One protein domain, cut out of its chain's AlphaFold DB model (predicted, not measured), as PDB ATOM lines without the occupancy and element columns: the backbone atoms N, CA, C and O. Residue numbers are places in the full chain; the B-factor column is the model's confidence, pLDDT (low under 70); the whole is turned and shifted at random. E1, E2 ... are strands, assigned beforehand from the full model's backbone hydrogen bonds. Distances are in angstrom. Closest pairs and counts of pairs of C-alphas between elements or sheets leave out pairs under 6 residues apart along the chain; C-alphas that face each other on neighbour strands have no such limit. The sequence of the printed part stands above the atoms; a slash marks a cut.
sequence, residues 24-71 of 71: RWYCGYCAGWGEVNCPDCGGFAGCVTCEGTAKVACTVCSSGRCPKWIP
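This is residues 24 to 71 of the 71 residues of an uncharacterized protein of Streptomyces sp. NBS 14/10 (UniProt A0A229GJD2). A slender rod with little regular structure: a tiny two-stranded hairpin, E1 and E2, sits near the middle, with the large loop of residues 38 to 54 at one end and both ends of the printed part running toward the other. The printed part has 48 residues, with no named helix and two strands, E1 then E2, in one antiparallel sheet; the class is all strand, though the named elements hold only 6 residues. The whole is loose, with a radius of gyration of the C-alphas of 12.2 A and spans of 41 by 14 by 13 A.

E1, residues 35 to 37, begins at C-alpha 35 (112.785, 72.856, 129.891) and is 7.0 A long. E2, residues 55 to 57, is also 7.0 A long and ends at C-alpha 57 (115.758, 71.700, 132.769).

E1 and E2 form an antiparallel hairpin, with 143 degrees between their directions. C-alphas 35 and 57 face each other at 4.3 A. N 36 and O 56 are within hydrogen-bond range at 2.8 A.

The C-alphas farthest apart, of Gly 46 and Pro 71, are 41.9 A apart. The printed part has no cut. The link from E1 to E2 is long, 17 residues. The model's pLDDT is under 70 at residues 24 to 26, 45, 64 and 66 to 71.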
ATOM      1  N   ARG A  24     110.597  90.671 127.624       56.03
ATOM      2  CA  ARG A  24     111.996  90.889 127.186       56.03
ATOM      3  C   ARG A  24     113.042  89.909 127.756       56.03
ATOM      4  O   ARG A  24     114.237  90.147 127.601       56.03
ATOM      5  N   TRP A  25     112.622  88.844 128.438       64.94
ATOM      6  CA  TRP A  25     113.494  88.002 129.268       64.94
ATOM      7  C   TRP A  25     113.321  86.502 129.040       64.94
ATOM      8  O   TRP A  25     113.899  85.709 129.791       64.94
ATOM      9  N   TYR A  26     112.544  86.082 128.039       69.81
ATOM     10  CA  TYR A  26     112.460  84.660 127.735       69.81
ATOM     11  C   TYR A  26     113.785  84.134 127.201       69.81
ATOM     12  O   TYR A  26     114.462  84.742 126.370       69.81
ATOM     13  N   CYS A  27     114.164  82.967 127.707       72.94
ATOM     14  CA  CYS A  27     115.354  82.282 127.258       72.94
ATOM     15  C   CYS A  27     115.107  81.711 125.862       72.94
ATOM     16  O   CYS A  27     114.307  80.789 125.708       72.94
ATOM     17  N   GLY A  28     115.827  82.218 124.860       71.75
ATOM     18  CA  GLY A  28     115.746  81.708 123.487       71.75
ATOM     19  C   GLY A  28     116.184  80.245 123.352       71.75
ATOM     20  O   GLY A  28     115.741  79.561 122.436       71.75
ATOM     21  N   TYR A  29     116.987  79.729 124.292       75.25
ATOM     22  CA  TYR A  29     117.434  78.330 124.286       75.25
ATOM     23  C   TYR A  29     116.293  77.346 124.565       75.25
ATOM     24  O   TYR A  29     116.199  76.303 123.929       75.25
ATOM     25  N   CYS A  30     115.403  77.694 125.495       77.50
ATOM     26  CA  CYS A  30     114.228  76.891 125.818       77.50
ATOM     27  C   CYS A  30     112.921  77.556 125.393       77.50
ATOM     28  O   CYS A  30     111.884  77.187 125.922       77.50
ATOM     29  N   ALA A  31     112.966  78.582 124.537       75.69
ATOM     30  CA  ALA A  31     111.820  79.388 124.108       75.69
ATOM     31  C   ALA A  31     110.834  79.760 125.242       75.69
ATOM     32  O   ALA A  31     109.623  79.702 125.062       75.69
ATOM     33  N   GLY A  32     111.348  80.089 126.434       76.00
ATOM     34  CA  GLY A  32     110.518  80.448 127.593       76.00
ATOM     35  C   GLY A  32     109.889  79.289 128.383       76.00
ATOM     36  O   GLY A  32     109.326  79.538 129.444       76.00
ATOM     37  N   TRP A  33     110.031  78.032 127.950       80.50
ATOM     38  CA  TRP A  33     109.416  76.866 128.607       80.50
ATOM     39  C   TRP A  33     110.119  76.427 129.899       80.50
ATOM     40  O   TRP A  33     109.529  75.747 130.728       80.50
ATOM     41  N   GLY A  34     111.391  76.797 130.080       80.12
ATOM     42  CA  GLY A  34     112.208  76.396 131.237       80.12
ATOM     43  C   GLY A  34     112.746  74.970 131.191       80.12
ATOM     44  O   GLY A  34     113.566  74.593 132.026       80.12
ATOM     45  N   GLU A  35     112.375  74.224 130.163       84.50
ATOM     46  CA  GLU A  35     112.785  72.856 129.891       84.50
ATOM     47  C   GLU A  35     113.083  72.709 128.394       84.50
ATOM     48  O   GLU A  35     112.525  73.419 127.554       84.50
ATOM     49  N   VAL A  36     114.008  71.817 128.061       84.31
ATOM     50  CA  VAL A  36     114.393  71.476 126.689       84.31
ATOM     51  C   VAL A  36     114.344  69.966 126.514       84.31
ATOM     52  O   VAL A  36     114.432  69.218 127.487       84.31
ATOM     53  N   ASN A  37     114.231  69.499 125.273       85.31
ATOM     54  CA  ASN A  37     114.393  68.074 124.999       85.31
ATOM     55  C   ASN A  37     115.772  67.621 125.477       85.31
ATOM     56  O   ASN A  37     116.764  68.326 125.279       85.31
ATOM     57  N   CYS A  38     115.821  66.447 126.104       84.00
ATOM     58  CA  CYS A  38     117.075  65.878 126.574       84.00
ATOM     59  C   CYS A  38     118.061  65.783 125.394       84.00
ATOM     60  O   CYS A  38     117.731  65.142 124.390       84.00
ATOM     61  N   PRO A  39     119.239  66.426 125.466       78.50
ATOM     62  CA  PRO A  39     120.168  66.482 124.339       78.50
ATOM     63  C   PRO A  39     120.752  65.106 124.001       78.50
ATOM     64  O   PRO A  39     121.084  64.859 122.845       78.50
ATOM     65  N   ASP A  40     120.824  64.202 124.982       81.31
ATOM     66  CA  ASP A  40     121.367  62.855 124.806       81.31
ATOM     67  C   ASP A  40     120.417  61.918 124.058       81.31
ATOM     68  O   ASP A  40     120.864  61.108 123.248       81.31
ATOM     69  N   CYS A  41     119.105  62.023 124.291       83.12
ATOM     70  CA  CYS A  41     118.123  61.157 123.631       83.12
ATOM     71  C   CYS A  41     117.246  61.854 122.596       83.12
ATOM     72  O   CYS A  41     116.448  61.191 121.938       83.12
ATOM     73  N   GLY A  42     117.337  63.176 122.458       79.69
ATOM     74  CA  GLY A  42     116.517  63.948 121.528       79.69
ATOM     75  C   GLY A  42     115.009  63.833 121.776       79.69
ATOM     76  O   GLY A  42     114.230  64.061 120.856       79.69
ATOM     77  N   GLY A  43     114.592  63.459 122.990       73.12
ATOM     78  CA  GLY A  43     113.186  63.242 123.337       73.12
ATOM     79  C   GLY A  43     112.720  61.779 123.311       73.12
ATOM     80  O   GLY A  43     111.521  61.524 123.374       73.12
ATOM     81  N   PHE A  44     113.635  60.808 123.223       76.38
ATOM     82  CA  PHE A  44     113.286  59.385 123.293       76.38
ATOM     83  C   PHE A  44     113.058  58.909 124.740       76.38
ATOM     84  O   PHE A  44     113.862  59.192 125.636       76.38
ATOM     85  N   ALA A  45     111.981  58.147 124.962       67.62
ATOM     86  CA  ALA A  45     111.667  57.538 126.255       67.62
ATOM     87  C   ALA A  45     112.654  56.399 126.583       67.62
ATOM     88  O   ALA A  45     113.009  55.609 125.710       67.62
ATOM     89  N   GLY A  46     113.100  56.318 127.841       78.94
ATOM     90  CA  GLY A  46     114.071  55.315 128.312       78.94
ATOM     91  C   GLY A  46     115.522  55.799 128.427       78.94
ATOM     92  O   GLY A  46     116.421  55.005 128.695       78.94
ATOM     93  N   CYS A  47     115.775  57.094 128.243       82.62
ATOM     94  CA  CYS A  47     117.100  57.662 128.473       82.62
ATOM     95  C   CYS A  47     117.411  57.770 129.969       82.62
ATOM     96  O   CYS A  47     116.658  58.399 130.709       82.62
ATOM     97  N   VAL A  48     118.546  57.207 130.388       83.50
ATOM     98  CA  VAL A  48     119.024  57.270 131.780       83.50
ATOM     99  C   VAL A  48     119.335  58.711 132.192       83.50
ATOM    100  O   VAL A  48     119.013  59.104 133.306       83.50
ATOM    101  N   THR A  49     119.883  59.525 131.284       80.25
ATOM    102  CA  THR A  49     120.281  60.911 131.579       80.25
ATOM    103  C   THR A  49     119.111  61.809 131.973       80.25
ATOM    104  O   THR A  49     119.283  62.719 132.777       80.25
ATOM    105  N   CYS A  50     117.918  61.563 131.429       80.00
ATOM    106  CA  CYS A  50     116.701  62.280 131.813       80.00
ATOM    107  C   CYS A  50     115.697  61.381 132.545       80.00
ATOM    108  O   CYS A  50     114.515  61.695 132.557       80.00
ATOM    109  N   GLU A  51     116.121  60.226 133.065       85.44
ATOM    110  CA  GLU A  51     115.254  59.273 133.781       85.44
ATOM    111  C   GLU A  51     113.945  58.931 133.033       85.44
ATOM    112  O   GLU A  51     112.883  58.735 133.617       85.44
ATOM    113  N   GLY A  52     114.002  58.890 131.698       84.69
ATOM    114  CA  GLY A  52     112.854  58.600 130.841       84.69
ATOM    115  C   GLY A  52     111.838  59.735 130.645       84.69
ATOM    116  O   GLY A  52     110.887  59.535 129.894       84.69
ATOM    117  N   THR A  53     112.038  60.929 131.214       84.12
ATOM    118  CA  THR A  53     111.118  62.080 131.062       84.12
ATOM    119  C   THR A  53     111.164  62.743 129.681       84.12
ATOM    120  O   THR A  53     110.325  63.591 129.379       84.12
ATOM    121  N   ALA A  54     112.156  62.394 128.850       83.94
ATOM    122  CA  ALA A  54     112.451  62.977 127.536       83.94
ATOM    123  C   ALA A  54     112.844  64.473 127.546       83.94
ATOM    124  O   ALA A  54     113.253  65.011 126.512       83.94
ATOM    125  N   LYS A  55     112.798  65.136 128.705       82.88
ATOM    126  CA  LYS A  55     113.076  66.563 128.865       82.88
ATOM    127  C   LYS A  55     113.986  66.824 130.058       82.88
ATOM    128  O   LYS A  55     113.945  66.118 131.058       82.88
ATOM    129  N   VAL A  56     114.799  67.864 129.955       84.94
ATOM    130  CA  VAL A  56     115.689  68.321 131.027       84.94
ATOM    131  C   VAL A  56     115.490  69.811 131.257       84.94
ATOM    132  O   VAL A  56     115.071  70.540 130.356       84.94
ATOM    133  N   ALA A  57     115.792  70.276 132.468       83.25
ATOM    134  CA  ALA A  57     115.758  71.700 132.769       83.25
ATOM    135  C   ALA A  57     116.694  72.470 131.823       83.25
ATOM    136  O   ALA A  57     117.782  72.004 131.474       83.25
ATOM    137  N   CYS A  58     116.271  73.661 131.405       81.56
ATOM    138  CA  CYS A  58     117.126  74.542 130.627       81.56
ATOM    139  C   CYS A  58     118.355  74.922 131.461       81.56
ATOM    140  O   CYS A  58     118.235  75.555 132.503       81.56
ATOM    141  N   THR A  59     119.549  74.575 130.992       80.31
ATOM    142  CA  THR A  59     120.803  74.870 131.706       80.31
ATOM    143  C   THR A  59     121.204  76.344 131.637       80.31
ATOM    144  O   THR A  59     122.089  76.779 132.367       80.31
ATOM    145  N   VAL A  60     120.560  77.118 130.761       74.12
ATOM    146  CA  VAL A  60     120.894  78.520 130.471       74.12
ATOM    147  C   VAL A  60     120.028  79.495 131.278       74.12
ATOM    148  O   VAL A  60     120.380  80.662 131.431       74.12
ATOM    149  N   CYS A  61     118.888  79.046 131.805       74.31
ATOM    150  CA  CYS A  61     117.947  79.913 132.506       74.31
ATOM    151  C   CYS A  61     117.227  79.185 133.637       74.31
ATOM    152  O   CYS A  61     117.011  77.978 133.571       74.31
ATOM    153  N   SER A  62     116.745  79.933 134.622       71.44
ATOM    154  CA  SER A  62     115.865  79.386 135.650       71.44
ATOM    155  C   SER A  62     114.413  79.548 135.202       71.44
ATOM    156  O   SER A  62     113.909  80.664 135.081       71.44
ATOM    157  N   SER A  63     113.741  78.429 134.919       70.88
ATOM    158  CA  SER A  63     112.297  78.396 134.619       70.88
ATOM    159  C   SER A  63     111.878  79.221 133.393       70.88
ATOM    160  O   SER A  63     110.829  79.860 133.388       70.88
ATOM    161  N   GLY A  64     112.715  79.252 132.356       69.81
ATOM    162  CA  GLY A  64     112.376  79.878 131.075       69.81
ATOM    163  C   GLY A  64     112.713  81.359 130.997       69.81
ATOM    164  O   GLY A  64     112.601  81.958 129.927       69.81
ATOM    165  N   ARG A  65     113.177  81.948 132.103       70.44
ATOM    166  CA  ARG A  65     113.556  83.355 132.182       70.44
ATOM    167  C   ARG A  65     115.051  83.489 132.400       70.44
ATOM    168  O   ARG A  65     115.596  82.984 133.381       70.44
ATOM    169  N   CYS A  66     115.724  84.157 131.471       66.62
ATOM    170  CA  CYS A  66     117.104  84.562 131.701       66.62
ATOM    171  C   CYS A  66     117.114  85.640 132.793       66.62
ATOM    172  O   CYS A  66     116.237  86.513 132.782       66.62
ATOM    173  N   PRO A  67     118.078  85.610 133.735       59.22
ATOM    174  CA  PRO A  67     118.246  86.724 134.651       59.22
ATOM    175  C   PRO A  67     118.442  87.990 133.819       59.22
ATOM    176  O   PRO A  67     119.167  87.977 132.820       59.22
ATOM    177  N   LYS A  68     117.756  89.070 134.215       55.44
ATOM    178  CA  LYS A  68     118.000  90.414 133.686       55.44
ATOM    179  C   LYS A  68     119.512  90.600 133.622       55.44
ATOM    180  O   LYS A  68     120.166  90.529 134.658       55.44
ATOM    181  N   TRP A  69     120.048  90.817 132.426       44.41
ATOM    182  CA  TRP A  69     121.451  91.170 132.280       44.41
ATOM    183  C   TRP A  69     121.656  92.492 133.037       44.41
ATOM    184  O   TRP A  69     121.009  93.502 132.729       44.41
ATOM    185  N   ILE A  70     122.429  92.446 134.124       40.31
ATOM    186  CA  ILE A  70     122.890  93.628 134.853       40.31
ATOM    187  C   ILE A  70     124.316  93.856 134.334       40.31
ATOM    188  O   ILE A  70     125.126  92.948 134.523       40.31
ATOM    189  N   PRO A  71     124.578  94.963 133.609       44.12
ATOM    190  CA  PRO A  71     125.905  95.277 133.079       44.12
ATOM    191  C   PRO A  71     126.959  95.405 134.180       44.12
ATOM    192  O   PRO A  71     126.585  95.805 135.309       44.12
TER     193      PRO A  71